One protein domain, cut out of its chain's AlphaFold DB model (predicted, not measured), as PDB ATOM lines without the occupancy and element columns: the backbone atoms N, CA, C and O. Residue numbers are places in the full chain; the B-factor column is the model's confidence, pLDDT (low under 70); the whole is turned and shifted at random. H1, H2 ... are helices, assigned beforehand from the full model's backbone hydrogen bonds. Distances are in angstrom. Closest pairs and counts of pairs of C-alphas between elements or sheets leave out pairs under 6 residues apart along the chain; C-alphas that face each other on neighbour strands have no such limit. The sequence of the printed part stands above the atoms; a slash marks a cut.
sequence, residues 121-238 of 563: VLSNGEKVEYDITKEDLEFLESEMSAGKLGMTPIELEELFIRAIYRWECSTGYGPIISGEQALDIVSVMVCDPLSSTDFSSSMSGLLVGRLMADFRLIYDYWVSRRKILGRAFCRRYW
ATOM      1  N   VAL A 121     -26.245 -97.832 133.846       79.56
ATOM      2  CA  VAL A 121     -27.251 -98.126 134.868       79.56
ATOM      3  C   VAL A 121     -28.372 -98.897 134.189       79.56
ATOM      4  O   VAL A 121     -29.087 -98.329 133.363       79.56
ATOM      5  N   LEU A 122     -28.497-100.178 134.521       78.81
ATOM      6  CA  LEU A 122     -29.580-101.039 134.046       78.81
ATOM      7  C   LEU A 122     -30.915-100.646 134.713       78.81
ATOM      8  O   LEU A 122     -30.931 -99.911 135.708       78.81
ATOM      9  N   SER A 123     -32.044-101.152 134.209       72.75
ATOM     10  CA  SER A 123     -33.386-100.891 134.757       72.75
ATOM     11  C   SER A 123     -33.512-101.248 136.243       72.75
ATOM     12  O   SER A 123     -34.212-100.566 136.992       72.75
ATOM     13  N   ASN A 124     -32.760-102.257 136.689       64.12
ATOM     14  CA  ASN A 124     -32.671-102.697 138.080       64.12
ATOM     15  C   ASN A 124     -31.831-101.769 138.985       64.12
ATOM     16  O   ASN A 124     -31.694-102.036 140.179       64.12
ATOM     17  N   GLY A 125     -31.238-100.704 138.438       68.81
ATOM     18  CA  GLY A 125     -30.324 -99.809 139.148       68.81
ATOM     19  C   GLY A 125     -28.903-100.359 139.321       68.81
ATOM     20  O   GLY A 125     -28.060 -99.678 139.911       68.81
ATOM     21  N   GLU A 126     -28.612-101.559 138.806       73.75
ATOM     22  CA  GLU A 126     -27.271-102.137 138.794       73.75
ATOM     23  C   GLU A 126     -26.369-101.340 137.859       73.75
ATOM     24  O   GLU A 126     -26.758-100.916 136.770       73.75
ATOM     25  N   LYS A 127     -25.143-101.124 138.325       79.75
ATOM     26  CA  LYS A 127     -24.116-100.367 137.626       79.75
ATOM     27  C   LYS A 127     -23.127-101.334 136.997       79.75
ATOM     28  O   LYS A 127     -22.452-102.070 137.714       79.75
ATOM     29  N   VAL A 128     -23.027-101.292 135.676       82.38
ATOM     30  CA  VAL A 128     -22.229-102.209 134.863       82.38
ATOM     31  C   VAL A 128     -21.240-101.400 134.021       82.38
ATOM     32  O   VAL A 128     -21.595-100.364 133.475       82.38
ATOM     33  N   GLU A 129     -19.987-101.843 133.913       83.31
ATOM     34  CA  GLU A 129     -18.972-101.164 133.080       83.31
ATOM     35  C   GLU A 129     -18.955-101.653 131.618       83.31
ATOM     36  O   GLU A 129     -18.170-101.157 130.811       83.31
ATOM     37  N   TYR A 130     -19.766-102.659 131.285       87.25
ATOM     38  CA  TYR A 130     -19.825-103.233 129.947       87.25
ATOM     39  C   TYR A 130     -20.857-102.496 129.087       87.25
ATOM     40  O   TYR A 130     -22.041-102.474 129.419       87.25
ATOM     41  N   ASP A 131     -20.384-101.934 127.976       85.81
ATOM     42  CA  ASP A 131     -21.211-101.306 126.948       85.81
ATOM     43  C   ASP A 131     -21.470-102.295 125.808       85.81
ATOM     44  O   ASP A 131     -20.533-102.881 125.256       85.81
ATOM     45  N   ILE A 132     -22.738-102.434 125.418       88.31
ATOM     46  CA  ILE A 132     -23.130-103.280 124.293       88.31
ATOM     47  C   ILE A 132     -22.639-102.673 122.973       88.31
ATOM     48  O   ILE A 132     -22.783-101.475 122.713       88.31
ATOM     49  N   THR A 133     -22.026-103.492 122.125       89.06
ATOM     50  CA  THR A 133     -21.556-103.065 120.803       89.06
ATOM     51  C   THR A 133     -22.555-103.447 119.717       89.06
ATOM     52  O   THR A 133     -23.440-104.275 119.919       89.06
ATOM     53  N   LYS A 134     -22.380-102.896 118.512       89.50
ATOM     54  CA  LYS A 134     -23.215-103.261 117.360       89.50
ATOM     55  C   LYS A 134     -23.171-104.766 117.050       89.50
ATOM     56  O   LYS A 134     -24.199-105.349 116.745       89.50
ATOM     57  N   GLU A 135     -21.999-105.389 117.178       88.94
ATOM     58  CA  GLU A 135     -21.823-106.834 116.963       88.94
ATOM     59  C   GLU A 135     -22.586-107.677 117.996       88.94
ATOM     60  O   GLU A 135     -23.017-108.784 117.690       88.94
ATOM     61  N   ASP A 136     -22.743-107.170 119.223       90.94
ATOM     62  CA  ASP A 136     -23.522-107.844 120.266       90.94
ATOM     63  C   ASP A 136     -25.018-107.765 119.963       90.94
ATOM     64  O   ASP A 136     -25.728-108.755 120.110       90.94
ATOM     65  N   LEU A 137     -25.489-106.602 119.502       88.62
ATOM     66  CA  LEU A 137     -26.879-106.419 119.082       88.62
ATOM     67  C   LEU A 137     -27.220-107.327 117.896       88.62
ATOM     68  O   LEU A 137     -28.247-107.996 117.916       88.62
ATOM     69  N   GLU A 138     -26.325-107.415 116.908       90.12
ATOM     70  CA  GLU A 138     -26.485-108.324 115.767       90.12
ATOM     71  C   GLU A 138     -26.553-109.796 116.224       90.12
ATOM     72  O   GLU A 138     -27.406-110.538 115.743       90.12
ATOM     73  N   PHE A 139     -25.726-110.205 117.198       90.00
ATOM     74  CA  PHE A 139     -25.782-111.547 117.798       90.00
ATOM     75  C   PHE A 139     -27.099-111.810 118.539       90.00
ATOM     76  O   PHE A 139     -27.695-112.877 118.374       90.00
ATOM     77  N   LEU A 140     -27.564-110.851 119.347       88.19
ATOM     78  CA  LEU A 140     -28.831-110.978 120.062       88.19
ATOM     79  C   LEU A 140     -29.996-111.118 119.078       88.19
ATOM     80  O   LEU A 140     -30.812-112.017 119.230       88.19
ATOM     81  N   GLU A 141     -30.043-110.306 118.024       85.00
ATOM     82  CA  GLU A 141     -31.104-110.388 117.017       85.00
ATOM     83  C   GLU A 141     -31.092-111.714 116.234       85.00
ATOM     84  O   GLU A 141     -32.162-112.257 115.942       85.00
ATOM     85  N   SER A 142     -29.911-112.254 115.903       83.50
ATOM     86  CA  SER A 142     -29.790-113.454 115.066       83.50
ATOM     87  C   SER A 142     -29.924-114.769 115.839       83.50
ATOM     88  O   SER A 142     -30.646-115.670 115.406       83.50
ATOM     89  N   GLU A 143     -29.234-114.896 116.975       77.94
ATOM     90  CA  GLU A 143     -29.103-116.157 117.720       77.94
ATOM     91  C   GLU A 143     -30.082-116.240 118.903       77.94
ATOM     92  O   GLU A 143     -30.556-117.329 119.240       77.94
ATOM     93  N   MET A 144     -30.460-115.103 119.500       75.75
ATOM     94  CA  MET A 144     -31.295-115.040 120.705       75.75
ATOM     95  C   MET A 144     -32.548-114.179 120.501       75.75
ATOM     96  O   MET A 144     -32.640-113.049 120.960       75.75
ATOM     97  N   SER A 145     -33.594-114.711 119.870       70.25
ATOM     98  CA  SER A 145     -34.824-113.923 119.742       70.25
ATOM     99  C   SER A 145     -35.595-113.827 121.070       70.25
ATOM    100  O   SER A 145     -35.999-114.838 121.647       70.25
ATOM    101  N   ALA A 146     -35.874-112.597 121.525       61.34
ATOM    102  CA  ALA A 146     -36.592-112.307 122.778       61.34
ATOM    103  C   ALA A 146     -37.944-113.050 122.893       61.34
ATOM    104  O   ALA A 146     -38.322-113.541 123.957       61.34
ATOM    105  N   GLY A 147     -38.621-113.253 121.754       60.03
ATOM    106  CA  GLY A 147     -39.861-114.027 121.666       60.03
ATOM    107  C   GLY A 147     -39.727-115.519 122.010       60.03
ATOM    108  O   GLY A 147     -40.703-116.111 122.465       60.03
ATOM    109  N   LYS A 148     -38.544-116.139 121.856       65.38
ATOM    110  CA  LYS A 148     -38.303-117.540 122.265       65.38
ATOM    111  C   LYS A 148     -38.189-117.687 123.786       65.38
ATOM    112  O   LYS A 148     -38.590-118.722 124.318       65.38
ATOM    113  N   LEU A 149     -37.681-116.660 124.472       64.69
ATOM    114  CA  LEU A 149     -37.539-116.634 125.933       64.69
ATOM    115  C   LEU A 149     -38.773-116.071 126.654       64.69
ATOM    116  O   LEU A 149     -38.853-116.165 127.877       64.69
ATOM    117  N   GLY A 150     -39.740-115.508 125.922       66.75
ATOM    118  CA  GLY A 150     -40.879-114.813 126.528       66.75
ATOM    119  C   GLY A 150     -40.465-113.540 127.273       66.75
ATOM    120  O   GLY A 150     -41.148-113.142 128.212       66.75
ATOM    121  N   MET A 151     -39.344-112.937 126.871       70.06
ATOM    122  CA  MET A 151     -38.805-111.699 127.432       70.06
ATOM    123  C   MET A 151     -39.011-110.547 126.452       70.06
ATOM    124  O   MET A 151     -39.167-110.747 125.243       70.06
ATOM    125  N   THR A 152     -38.985-109.321 126.962       77.06
ATOM    126  CA  THR A 152     -38.869-108.139 126.108       77.06
ATOM    127  C   THR A 152     -37.434-108.005 125.571       77.06
ATOM    128  O   THR A 152     -36.492-108.480 126.211       77.06
ATOM    129  N   PRO A 153     -37.221-107.352 124.412       79.19
ATOM    130  CA  PRO A 153     -35.873-107.124 123.878       79.19
ATOM    131  C   PRO A 153     -34.941-106.415 124.870       79.19
ATOM    132  O   PRO A 153     -33.779-106.778 124.991       79.19
ATOM    133  N   ILE A 154     -35.480-105.469 125.645       78.56
ATOM    134  CA  ILE A 154     -34.727-104.716 126.655       78.56
ATOM    135  C   ILE A 154     -34.248-105.645 127.776       78.56
ATOM    136  O   ILE A 154     -33.084-105.608 128.155       78.56
ATOM    137  N   GLU A 155     -35.114-106.517 128.292       76.38
ATOM    138  CA  GLU A 155     -34.737-107.458 129.356       76.38
ATOM    139  C   GLU A 155     -33.664-108.449 128.895       76.38
ATOM    140  O   GLU A 155     -32.774-108.808 129.669       76.38
ATOM    141  N   LEU A 156     -33.726-108.864 127.628       81.56
ATOM    142  CA  LEU A 156     -32.720-109.727 127.021       81.56
ATOM    143  C   LEU A 156     -31.358-109.023 126.912       81.56
ATOM    144  O   LEU A 156     -30.339-109.610 127.277       81.56
ATOM    145  N   GLU A 157     -31.341-107.770 126.448       85.38
ATOM    146  CA  GLU A 157     -30.128-106.944 126.393       85.38
ATOM    147  C   GLU A 157     -29.510-106.764 127.784       85.38
ATOM    148  O   GLU A 157     -28.309-106.968 127.968       85.38
ATOM    149  N   GLU A 158     -30.321-106.441 128.794       83.38
ATOM    150  CA  GLU A 158     -29.834-106.262 130.163       83.38
ATOM    151  C   GLU A 158     -29.274-107.555 130.761       83.38
ATOM    152  O   GLU A 158     -28.247-107.529 131.444       83.38
ATOM    153  N   LEU A 159     -29.915-108.694 130.490       82.69
ATOM    154  CA  LEU A 159     -29.445-110.008 130.920       82.69
ATOM    155  C   LEU A 159     -28.103-110.361 130.271       82.69
ATOM    156  O   LEU A 159     -27.192-110.826 130.961       82.69
ATOM    157  N   PHE A 160     -27.968-110.105 128.971       87.50
ATOM    158  CA  PHE A 160     -26.728-110.305 128.227       87.50
ATOM    159  C   PHE A 160     -25.588-109.447 128.791       87.50
ATOM    160  O   PHE A 160     -24.515-109.966 129.112       87.50
ATOM    161  N   ILE A 161     -25.847-108.150 128.997       88.44
ATOM    162  CA  ILE A 161     -24.892-107.200 129.579       88.44
ATOM    163  C   ILE A 161     -24.441-107.667 130.967       88.44
ATOM    164  O   ILE A 161     -23.242-107.678 131.265       88.44
ATOM    165  N   ARG A 162     -25.387-108.092 131.813       86.12
ATOM    166  CA  ARG A 162     -25.102-108.546 133.178       86.12
ATOM    167  C   ARG A 162     -24.255-109.820 133.185       86.12
ATOM    168  O   ARG A 162     -23.282-109.888 133.936       86.12
ATOM    169  N   ALA A 163     -24.576-110.793 132.333       86.94
ATOM    170  CA  ALA A 163     -23.831-112.047 132.234       86.94
ATOM    171  C   ALA A 163     -22.375-111.817 131.814       86.94
ATOM    172  O   ALA A 163     -21.452-112.249 132.509       86.94
ATOM    173  N   ILE A 164     -22.164-111.059 130.731       89.00
ATOM    174  CA  ILE A 164     -20.819-110.737 130.243       89.00
ATOM    175  C   ILE A 164     -20.026-109.982 131.301       89.00
ATOM    176  O   ILE A 164     -18.884-110.343 131.587       89.00
ATOM    177  N   TYR A 165     -20.621-108.960 131.914       87.94
ATOM    178  CA  TYR A 165     -19.934-108.178 132.931       87.94
ATOM    179  C   TYR A 165     -19.503-109.028 134.126       87.94
ATOM    180  O   TYR A 165     -18.378-108.888 134.597       87.94
ATOM    181  N   ARG A 166     -20.350-109.954 134.591       86.38
ATOM    182  CA  ARG A 166     -20.001-110.849 135.701       86.38
ATOM    183  C   ARG A 166     -18.840-111.768 135.343       86.38
ATOM    184  O   ARG A 166     -17.907-111.870 136.134       86.38
ATOM    185  N   TRP A 167     -18.833-112.364 134.153       88.75
ATOM    186  CA  TRP A 167     -17.695-113.175 133.711       88.75
ATOM    187  C   TRP A 167     -16.419-112.352 133.534       88.75
ATOM    188  O   TRP A 167     -15.339-112.809 133.916       88.75
ATOM    189  N   GLU A 168     -16.525-111.126 133.015       87.75
ATOM    190  CA  GLU A 168     -15.405-110.186 132.930       87.75
ATOM    191  C   GLU A 168     -14.866-109.833 134.321       87.75
ATOM    192  O   GLU A 168     -13.655-109.878 134.521       87.75
ATOM    193  N   CYS A 169     -15.729-109.582 135.308       84.62
ATOM    194  CA  CYS A 169     -15.317-109.341 136.690       84.62
ATOM    195  C   CYS A 169     -14.648-110.559 137.335       84.62
ATOM    196  O   CYS A 169     -13.639-110.402 138.021       84.62
ATOM    197  N   SER A 170     -15.181-111.762 137.111       83.06
ATOM    198  CA  SER A 170     -14.636-113.001 137.679       83.06
ATOM    199  C   SER A 170     -13.283-113.383 137.089       83.06
ATOM    200  O   SER A 170     -12.482-114.039 137.747       83.06
ATOM    201  N   THR A 171     -13.017-112.985 135.849       82.88
ATOM    202  CA  THR A 171     -11.753-113.305 135.185       82.88
ATOM    203  C   THR A 171     -10.736-112.181 135.274       82.88
ATOM    204  O   THR A 171      -9.564-112.471 135.480       82.88
ATOM    205  N   GLY A 172     -11.134-110.913 135.164       77.06
ATOM    206  CA  GLY A 172     -10.238-109.760 135.216       77.06
ATOM    207  C   GLY A 172      -9.038-109.899 134.270       77.06
ATOM    208  O   GLY A 172      -9.190-109.911 133.052       77.06
ATOM    209  N   TYR A 173      -7.836-110.027 134.845       66.12
ATOM    210  CA  TYR A 173      -6.569-110.276 134.126       66.12
ATOM    211  C   TYR A 173      -6.218-111.768 133.955       66.12
ATOM    212  O   TYR A 173      -5.173-112.108 133.398       66.12
ATOM    213  N   GLY A 174      -7.033-112.649 134.521       74.00
ATOM    214  CA  GLY A 174      -6.833-114.088 134.600       74.00
ATOM    215  C   GLY A 174      -7.261-114.854 133.343       74.00
ATOM    216  O   GLY A 174      -7.749-114.274 132.369       74.00
ATOM    217  N   PRO A 175      -7.057-116.183 133.346       81.12
ATOM    218  CA  PRO A 175      -7.449-117.046 132.240       81.12
ATOM    219  C   PRO A 175      -8.973-117.099 132.068       81.12
ATOM    220  O   PRO A 175      -9.740-116.769 132.971       81.12
ATOM    221  N   ILE A 176      -9.411-117.547 130.890       85.56
ATOM    222  CA  ILE A 176     -10.825-117.825 130.614       85.56
ATOM    223  C   ILE A 176     -11.294-118.930 131.575       85.56
ATOM    224  O   ILE A 176     -10.637-119.967 131.679       85.56
ATOM    225  N   ILE A 177     -12.403-118.685 132.281       86.94
ATOM    226  CA  ILE A 177     -13.070-119.658 133.166       86.94
ATOM    227  C   ILE A 177     -13.584-120.868 132.378       86.94
ATOM    228  O   ILE A 177     -13.608-120.845 131.152       86.94
ATOM    229  N   SER A 178     -13.961-121.952 133.060       87.44
ATOM    230  CA  SER A 178     -14.687-123.048 132.407       87.44
ATOM    231  C   SER A 178     -16.173-122.701 132.247       87.44
ATOM    232  O   SER A 178     -16.705-121.861 132.971       87.44
ATOM    233  N   GLY A 179     -16.864-123.372 131.317       83.50
ATOM    234  CA  GLY A 179     -18.303-123.156 131.108       83.50
ATOM    235  C   GLY A 179     -19.154-123.515 132.331       83.50
ATOM    236  O   GLY A 179     -20.150-122.857 132.594       83.50
ATOM    237  N   GLU A 180     -18.738-124.507 133.122       82.81
ATOM    238  CA  GLU A 180     -19.418-124.873 134.374       82.81
ATOM    239  C   GLU A 180     -19.286-123.762 135.423       82.81
ATOM    240  O   GLU A 180     -20.290-123.302 135.955       82.81
ATOM    241  N   GLN A 181     -18.074-123.225 135.614       82.94
ATOM    242  CA  GLN A 181     -17.847-122.082 136.507       82.94
ATOM    243  C   GLN A 181     -18.622-120.838 136.053       82.94
ATOM    244  O   GLN A 181     -19.140-120.087 136.876       82.94
ATOM    245  N   ALA A 182     -18.713-120.616 134.742       84.44
ATOM    246  CA  ALA A 182     -19.467-119.507 134.173       84.44
ATOM    247  C   ALA A 182     -20.968-119.612 134.471       84.44
ATOM    248  O   ALA A 182     -21.598-118.601 134.796       84.44
ATOM    249  N   LEU A 183     -21.527-120.822 134.393       81.94
ATOM    250  CA  LEU A 183     -22.919-121.085 134.748       81.94
ATOM    251  C   LEU A 183     -23.153-120.939 136.252       81.94
ATOM    252  O   LEU A 183     -24.156-120.342 136.631       81.94
ATOM    253  N   ASP A 184     -22.222-121.379 137.100       80.50
ATOM    254  CA  ASP A 184     -22.325-121.193 138.551       80.50
ATOM    255  C   ASP A 184     -22.364-119.703 138.923       80.50
ATOM    256  O   ASP A 184     -23.246-119.272 139.668       80.50
ATOM    257  N   ILE A 185     -21.484-118.884 138.332       80.75
ATOM    258  CA  ILE A 185     -21.450-117.425 138.546       80.75
ATOM    259  C   ILE A 185     -22.785-116.773 138.160       80.75
ATOM    260  O   ILE A 185     -23.295-115.904 138.870       80.75
ATOM    261  N   VAL A 186     -23.370-117.195 137.039       77.50
ATOM    262  CA  VAL A 186     -24.647-116.659 136.554       77.50
ATOM    263  C   VAL A 186     -25.836-117.224 137.332       77.50
ATOM    264  O   VAL A 186     -26.836-116.532 137.511       77.50
ATOM    265  N   SER A 187     -25.742-118.439 137.864       72.06
ATOM    266  CA  SER A 187     -26.790-119.006 138.710       72.06
ATOM    267  C   SER A 187     -26.986-118.178 139.981       72.06
ATOM    268  O   SER A 187     -28.123-117.890 140.343       72.06
ATOM    269  N   VAL A 188     -25.900-117.684 140.589       70.25
ATOM    270  CA  VAL A 188     -25.964-116.765 141.737       70.25
ATOM    271  C   VAL A 188     -26.655-115.457 141.345       70.25
ATOM    272  O   VAL A 188     -27.515-114.985 142.077       70.25
ATOM    273  N   MET A 189     -26.373-114.921 140.154       69.12
ATOM    274  CA  MET A 189     -27.021-113.708 139.631       69.12
ATOM    275  C   MET A 189     -28.536-113.870 139.449       69.12
ATOM    276  O   MET A 189     -29.296-112.941 139.710       69.12
ATOM    277  N   VAL A 190     -28.976-115.030 138.958       63.91
ATOM    278  CA  VAL A 190     -30.397-115.322 138.731       63.91
ATOM    279  C   VAL A 190     -31.126-115.619 140.046       63.91
ATOM    280  O   VAL A 190     -32.307-115.299 140.182       63.91
ATOM    281  N   CYS A 191     -30.425-116.216 141.010       55.34
ATOM    282  CA  CYS A 191     -30.990-116.662 142.279       55.34
ATOM    283  C   CYS A 191     -30.870-115.639 143.420       55.34
ATOM    284  O   CYS A 191     -31.484-115.871 144.457       55.34
ATOM    285  N   ASP A 192     -30.117-114.542 143.265       54.94
ATOM    286  CA  ASP A 192     -29.850-113.588 144.349       54.94
ATOM    287  C   ASP A 192     -31.116-112.797 144.760       54.94
ATOM    288  O   ASP A 192     -31.565-111.907 144.022       54.94
ATOM    289  N   PRO A 193     -31.678-113.043 145.964       43.06
ATOM    290  CA  PRO A 193     -32.907-112.396 146.432       43.06
ATOM    291  C   PRO A 193     -32.683-110.949 146.903       43.06
ATOM    292  O   PRO A 193     -33.640-110.207 147.120       43.06
ATOM    293  N   LEU A 194     -31.421-110.541 147.076       40.84
ATOM    294  CA  LEU A 194     -31.017-109.193 147.490       40.84
ATOM    295  C   LEU A 194     -30.969-108.201 146.324       40.84
ATOM    296  O   LEU A 194     -30.947-106.990 146.553       40.84
ATOM    297  N   SER A 195     -30.992-108.688 145.078       47.72
ATOM    298  CA  SER A 195     -31.305-107.834 143.938       47.72
ATOM    299  C   SER A 195     -32.800-107.525 144.012       47.72
ATOM    300  O   SER A 195     -33.656-108.357 143.729       47.72
ATOM    301  N   SER A 196     -33.127-106.337 144.512       39.03
ATOM    302  CA  SER A 196     -34.477-105.866 144.837       39.03
ATOM    303  C   SER A 196     -35.373-105.639 143.612       39.03
ATOM    304  O   SER A 196     -36.130-104.674 143.571       39.03
ATOM    305  N   THR A 197     -35.266-106.484 142.593       42.28
ATOM    306  CA  THR A 197     -36.092-106.414 141.398       42.28
ATOM    307  C   THR A 197     -37.123-107.514 141.351       42.28
ATOM    308  O   THR A 197     -36.823-108.692 141.546       42.28
ATOM    309  N   ASP A 198     -38.326-107.104 140.958       43.03
ATOM    310  CA  ASP A 198     -39.479-107.937 140.624       43.03
ATOM    311  C   ASP A 198     -39.173-109.064 139.610       43.03
ATOM    312  O   ASP A 198     -39.951-110.009 139.489       43.03
ATOM    313  N   PHE A 199     -38.010-109.025 138.947       43.00
ATOM    314  CA  PHE A 199     -37.520-110.041 138.013       43.00
ATOM    315  C   PHE A 199     -37.405-111.446 138.635       43.00
ATOM    316  O   PHE A 199     -37.758-112.440 138.002       43.00
ATOM    317  N   SER A 200     -36.983-111.545 139.903       46.72
ATOM    318  CA  SER A 200     -36.840-112.834 140.609       46.72
ATOM    319  C   SER A 200     -38.199-113.473 140.942       46.72
ATOM    320  O   SER A 200     -38.350-114.693 140.938       46.72
ATOM    321  N   SER A 201     -39.236-112.656 141.157       44.50
ATOM    322  CA  SER A 201     -40.550-113.141 141.599       44.50
ATOM    323  C   SER A 201     -41.399-113.765 140.482       44.50
ATOM    324  O   SER A 201     -42.400-114.414 140.793       44.50
ATOM    325  N   SER A 202     -41.020-113.581 139.210       44.50
ATOM    326  CA  SER A 202     -41.776-114.065 138.043       44.50
ATOM    327  C   SER A 202     -41.105-115.220 137.285       44.50
ATOM    328  O   SER A 202     -41.724-115.799 136.388       44.50
ATOM    329  N   MET A 203     -39.869-115.597 137.624       52.28
ATOM    330  CA  MET A 203     -39.195-116.709 136.953       52.28
ATOM    331  C   MET A 203     -39.581-118.052 137.575       52.28
ATOM    332  O   MET A 203     -39.056-118.487 138.594       52.28
ATOM    333  N   SER A 204     -40.519-118.735 136.920       49.47
ATOM    334  CA  SER A 204     -40.778-120.164 137.113       49.47
ATOM    335  C   SER A 204     -39.479-120.979 136.998       49.47
ATOM    336  O   SER A 204     -38.660-120.713 136.121       49.47
ATOM    337  N   GLY A 205     -39.303-122.030 137.809       51.50
ATOM    338  CA  GLY A 205     -38.135-122.926 137.731       51.50
ATOM    339  C   GLY A 205     -37.922-123.583 136.353       51.50
ATOM    340  O   GLY A 205     -36.806-123.970 136.017       51.50
ATOM    341  N   LEU A 206     -38.963-123.638 135.511       50.72
ATOM    342  CA  LEU A 206     -38.873-124.059 134.104       50.72
ATOM    343  C   LEU A 206     -38.153-123.038 133.204       50.72
ATOM    344  O   LEU A 206     -37.527-123.433 132.221       50.72
ATOM    345  N   LEU A 207     -38.223-121.744 133.531       57.00
ATOM    346  CA  LEU A 207     -37.497-120.688 132.819       57.00
ATOM    347  C   LEU A 207     -36.006-120.752 133.136       57.00
ATOM    348  O   LEU A 207     -35.207-120.605 132.223       57.00
ATOM    349  N   VAL A 208     -35.626-121.083 134.375       61.53
ATOM    350  CA  VAL A 208     -34.213-121.229 134.767       61.53
ATOM    351  C   VAL A 208     -33.508-122.273 133.896       61.53
ATOM    352  O   VAL A 208     -32.450-121.992 133.350       61.53
ATOM    353  N   GLY A 209     -34.118-123.442 133.674       60.16
ATOM    354  CA  GLY A 209     -33.535-124.481 132.814       60.16
ATOM    355  C   GLY A 209     -33.355-124.057 131.349       60.16
ATOM    356  O   GLY A 209     -32.352-124.414 130.735       60.16
ATOM    357  N   ARG A 210     -34.292-123.269 130.797       65.00
ATOM    358  CA  ARG A 210     -34.174-122.704 129.438       65.00
ATOM    359  C   ARG A 210     -33.111-121.609 129.371       65.00
ATOM    360  O   ARG A 210     -32.233-121.691 128.523       65.00
ATOM    361  N   LEU A 211     -33.110-120.690 130.340       68.62
ATOM    362  CA  LEU A 211     -32.082-119.661 130.482       68.62
ATOM    363  C   LEU A 211     -30.675-120.261 130.535       68.62
ATOM    364  O   LEU A 211     -29.761-119.708 129.941       68.62
ATOM    365  N   MET A 212     -30.476-121.393 131.219       69.56
ATOM    366  CA  MET A 212     -29.153-122.028 131.305       69.56
ATOM    367  C   MET A 212     -28.644-122.549 129.954       69.56
ATOM    368  O   MET A 212     -27.435-122.556 129.727       69.56
ATOM    369  N   ALA A 213     -29.532-122.970 129.048       70.81
ATOM    370  CA  ALA A 213     -29.143-123.326 127.684       70.81
ATOM    371  C   ALA A 213     -28.739-122.079 126.885       70.81
ATOM    372  O   ALA A 213     -27.713-122.092 126.204       70.81
ATOM    373  N   ASP A 214     -29.482-120.987 127.046       77.75
ATOM    374  CA  ASP A 214     -29.197-119.715 126.384       77.75
ATOM    375  C   ASP A 214     -27.906-119.066 126.924       77.75
ATOM    376  O   ASP A 214     -27.101-118.539 126.158       77.75
ATOM    377  N   PHE A 215     -27.606-119.207 128.221       82.81
ATOM    378  CA  PHE A 215     -26.337-118.755 128.801       82.81
ATOM    379  C   PHE A 215     -25.121-119.487 128.241       82.81
ATOM    380  O   PHE A 215     -24.049-118.891 128.182       82.81
ATOM    381  N   ARG A 216     -25.259-120.741 127.792       84.88
ATOM    382  CA  ARG A 216     -24.161-121.434 127.097       84.88
ATOM    383  C   ARG A 216     -23.854-120.779 125.754       84.88
ATOM    384  O   ARG A 216     -22.683-120.610 125.438       84.88
ATOM    385  N   LEU A 217     -24.875-120.341 125.014       86.75
ATOM    386  CA  LEU A 217     -24.687-119.614 123.754       86.75
ATOM    387  C   LEU A 217     -23.998-118.265 123.987       86.75
ATOM    388  O   LEU A 217     -23.025-117.944 123.304       86.75
ATOM    389  N   ILE A 218     -24.446-117.506 124.995       89.50
ATOM    390  CA  ILE A 218     -23.800-116.242 125.389       89.50
ATOM    391  C   ILE A 218     -22.351-116.500 125.826       89.50
ATOM    392  O   ILE A 218     -21.448-115.736 125.487       89.50
ATOM    393  N   TYR A 219     -22.111-117.585 126.561       90.56
ATOM    394  CA  TYR A 219     -20.781-117.960 127.019       90.56
ATOM    395  C   TYR A 219     -19.849-118.305 125.855       90.56
ATOM    396  O   TYR A 219     -18.739-117.781 125.786       90.56
ATOM    397  N   ASP A 220     -20.298-119.122 124.905       90.69
ATOM    398  CA  ASP A 220     -19.507-119.487 123.727       90.69
ATOM    399  C   ASP A 220     -19.198-118.263 122.854       90.69
ATOM    400  O   ASP A 220     -18.066-118.112 122.370       90.69
ATOM    401  N   TYR A 221     -20.161-117.345 122.721       91.75
ATOM    402  CA  TYR A 221     -19.961-116.040 122.093       91.75
ATOM    403  C   TYR A 221     -18.880-115.227 122.823       91.75
ATOM    404  O   TYR A 221     -17.897-114.796 122.210       91.75
ATOM    405  N   TRP A 222     -19.008-115.081 124.143       91.62
ATOM    406  CA  TRP A 222     -18.062-114.352 124.987       91.62
ATOM    407  C   TRP A 222     -16.644-114.934 124.899       91.62
ATOM    408  O   TRP A 222     -15.687-114.195 124.652       91.62
ATOM    409  N   VAL A 223     -16.493-116.259 125.007       92.12
ATOM    410  CA  VAL A 223     -15.203-116.954 124.876       92.12
ATOM    411  C   VAL A 223     -14.590-116.712 123.500       92.12
ATOM    412  O   VAL A 223     -13.399-116.405 123.402       92.12
ATOM    413  N   SER A 224     -15.380-116.861 122.437       91.19
ATOM    414  CA  SER A 224     -14.913-116.683 121.059       91.19
ATOM    415  C   SER A 224     -14.421-115.259 120.835       91.19
ATOM    416  O   SER A 224     -13.305-115.043 120.359       91.19
ATOM    417  N   ARG A 225     -15.204-114.277 121.277       89.06
ATOM    418  CA  ARG A 225     -14.872-112.864 121.133       89.06
ATOM    419  C   ARG A 225     -13.671-112.459 121.988       89.06
ATOM    420  O   ARG A 225     -12.788-111.750 121.508       89.06
ATOM    421  N   ARG A 226     -13.552-112.985 123.208       86.88
ATOM    422  CA  ARG A 226     -12.380-112.768 124.066       86.88
ATOM    423  C   ARG A 226     -11.102-113.364 123.470       86.88
ATOM    424  O   ARG A 226     -10.048-112.732 123.546       86.88
ATOM    425  N   LYS A 227     -11.184-114.536 122.828       88.25
ATOM    426  CA  LYS A 227     -10.058-115.136 122.089       88.25
ATOM    427  C   LYS A 227      -9.628-114.279 120.898       88.25
ATOM    428  O   LYS A 227      -8.429-114.120 120.691       88.25
ATOM    429  N   ILE A 228     -10.579-113.715 120.150       88.94
ATOM    430  CA  ILE A 228     -10.296-112.838 119.000       88.94
ATOM    431  C   ILE A 228      -9.636-111.531 119.455       88.94
ATOM    432  O   ILE A 228      -8.643-111.104 118.871       88.94
ATOM    433  N   LEU A 229     -10.164-110.898 120.507       84.31
ATOM    434  CA  LEU A 229      -9.640-109.622 120.996       84.31
ATOM    435  C   LEU A 229      -8.306-109.762 121.741       84.31
ATOM    436  O   LEU A 229      -7.527-108.808 121.771       84.31
ATOM    437  N   GLY A 230      -8.047-110.911 122.374       82.12
ATOM    438  CA  GLY A 230      -6.838-111.149 123.170       82.12
ATOM    439  C   GLY A 230      -6.709-110.241 124.402       82.12
ATOM    440  O   GLY A 230      -5.626-110.123 124.973       82.12
ATOM    441  N   ARG A 231      -7.797-109.568 124.796       80.75
ATOM    442  CA  ARG A 231      -7.894-108.651 125.940       80.75
ATOM    443  C   ARG A 231      -9.311-108.673 126.513       80.75
ATOM    444  O   ARG A 231     -10.249-109.041 125.808       80.75
ATOM    445  N   ALA A 232      -9.446-108.256 127.768       83.88
ATOM    446  CA  ALA A 232     -10.733-108.103 128.443       83.88
ATOM    447  C   ALA A 232     -11.643-107.085 127.734       83.88
ATOM    448  O   ALA A 232     -11.157-106.167 127.061       83.88
ATOM    449  N   PHE A 233     -12.959-107.220 127.896       84.38
ATOM    450  CA  PHE A 233     -13.920-106.281 127.305       84.38
ATOM    451  C   PHE A 233     -13.981-104.982 128.104       84.38
ATOM    452  O   PHE A 233     -13.924-103.896 127.524       84.38
ATOM    453  N   CYS A 234     -14.004-105.079 129.435       81.19
ATOM    454  CA  CYS A 234     -13.990-103.903 130.295       81.19
ATOM    455  C   CYS A 234     -12.596-103.265 130.296       81.19
ATOM    456  O   CYS A 234     -11.588-103.909 130.609       81.19
ATOM    457  N   ARG A 235     -12.537-101.961 129.996       73.44
ATOM    458  CA  ARG A 235     -11.278-101.197 129.914       73.44
ATOM    459  C   ARG A 235     -10.470-101.222 131.209       73.44
ATOM    460  O   ARG A 235      -9.248-101.135 131.161       73.44
ATOM    461  N   ARG A 236     -11.135-101.364 132.356       72.44
ATOM    462  CA  ARG A 236     -10.502-101.456 133.678       72.44
ATOM    463  C   ARG A 236      -9.543-102.641 133.812       72.44
ATOM    464  O   ARG A 236      -8.572-102.551 134.555       72.44
ATOM    465  N   TYR A 237      -9.802-103.727 133.085       70.62
ATOM    466  CA  TYR A 237      -8.964-104.929 133.068       70.62
ATOM    467  C   TYR A 237      -7.957-104.929 131.914       70.62
ATOM    468  O   TYR A 237      -7.303-105.937 131.643       70.62
ATOM    469  N   TRP A 238      -7.814-103.815 131.194       72.75
ATOM    470  CA  TRP A 238      -6.743-103.697 130.216       72.75
ATOM    471  C   TRP A 238      -5.435-103.529 130.974       72.75
ATOM    472  O   TRP A 238      -5.284-102.615 131.783       72.75
TER     473      TRP A 238
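Overview. This is residues 121 to 238 of the 563 residues of the protein "Enhancer of polycomb-like protein" of Gregarina niphandrodes (UniProt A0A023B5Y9). Picture three longer helices, H3, H4 and H6, that cross one another at steep angles and pack together as a core, with H3 nearest its middle and H6 the longest. H1 covers the side of this core away from H4, the four-residue helices H2 and H5 lie toward the end where H3 and H6 begin, and residues 121 to 133 run along the outside as far as H1. The printed part has 118 residues with six named helices, in the order H1 H2 H3 H4 H5 H6, and no named strand, and its class is all helix. It is compact, with a radius of gyration of the C-alphas of 13.8 A, and rounded, with spans of 38 by 31 by 28 A.

Along the chain. Begin at Val 121 and read along residues 121 to 133, a stretch with no named element whose C-alphas lie 10 to 16 A from the mean of all C-alphas. Then find C-alpha 134 at (-23.215, -103.261, 117.360), where H1 begins; it holds residues 134 to 143 and is 14.2 A long from first to last C-alpha. After a tight link comes H2, residues 146 to 149, and after another tight link H3, residues 153 to 171, which runs 27.3 A from C-alpha 153 at (-35.873, -107.124, 123.878). A short link leads to H4, residues 179 to 191, 18.1 A long. Another short link leads to H5, residues 199 to 202. A tight link then brings you to H6, residues 205 to 229, which runs 35.6 A and ends at C-alpha 229, at (-9.640, -109.622, 120.996); look for its kink of 26 degrees near residue 213.

Arrangement. Start from H6, the hub, which touches H2, H3 and H4. With residues 215 to 222 it touches residues 160 to 164 of H3, at a steep tilt of 60 degrees, the same way; the closest C-alphas are those of Ile 164 and Trp 222, 6.9 A apart. With residues 212 to 219 it touches residues 179 to 183 of H4, at a steep tilt of 50 degrees, opposite ways, and the C-alphas of Gly 179 and Tyr 219 come closest, at 7.1 A. Between H3 and H4 look at residues 163 to 167 and 182 to 186, which touch at a steep tilt of 56 degrees, opposite ways; the closest C-alphas, of Ala 163 and Val 186, are 6.4 A apart. Residues 207 to 211 of H6 only just touch H2, with 3 pairs of C-alphas within 8 A, the closest being Leu 149 and Leu 211 at 7.7 A. H1 is near H6, and it is close to H3 but not clearly touching, with the C-alphas of Leu 140 and Glu 157 closest at 7.6 A. H5 is close to H4 but not clearly touching, where the C-alphas of Val 190 and Ser 200 are closest at 7.2 A. Among the pairs that stay apart are H1 and H4, and H3 and H5. In H1, H3 and H4 every O i to N i+4 pair is within hydrogen-bond range; in H6 17 of 21 are, and H2 and H5 are too short for such a pair.

Size, cuts and confidence. The two C-alphas farthest apart, those of Ser 201 and Gly 230, are 38.5 A from each other. The printed part has no cut, and no link between named helices is long. In the B-factor column the mean pLDDT of the printed part is 75.6. Look for values under 70 at residues 124 to 125, 146 to 150, 173 and 189 to 212; H5 has a mean of 45.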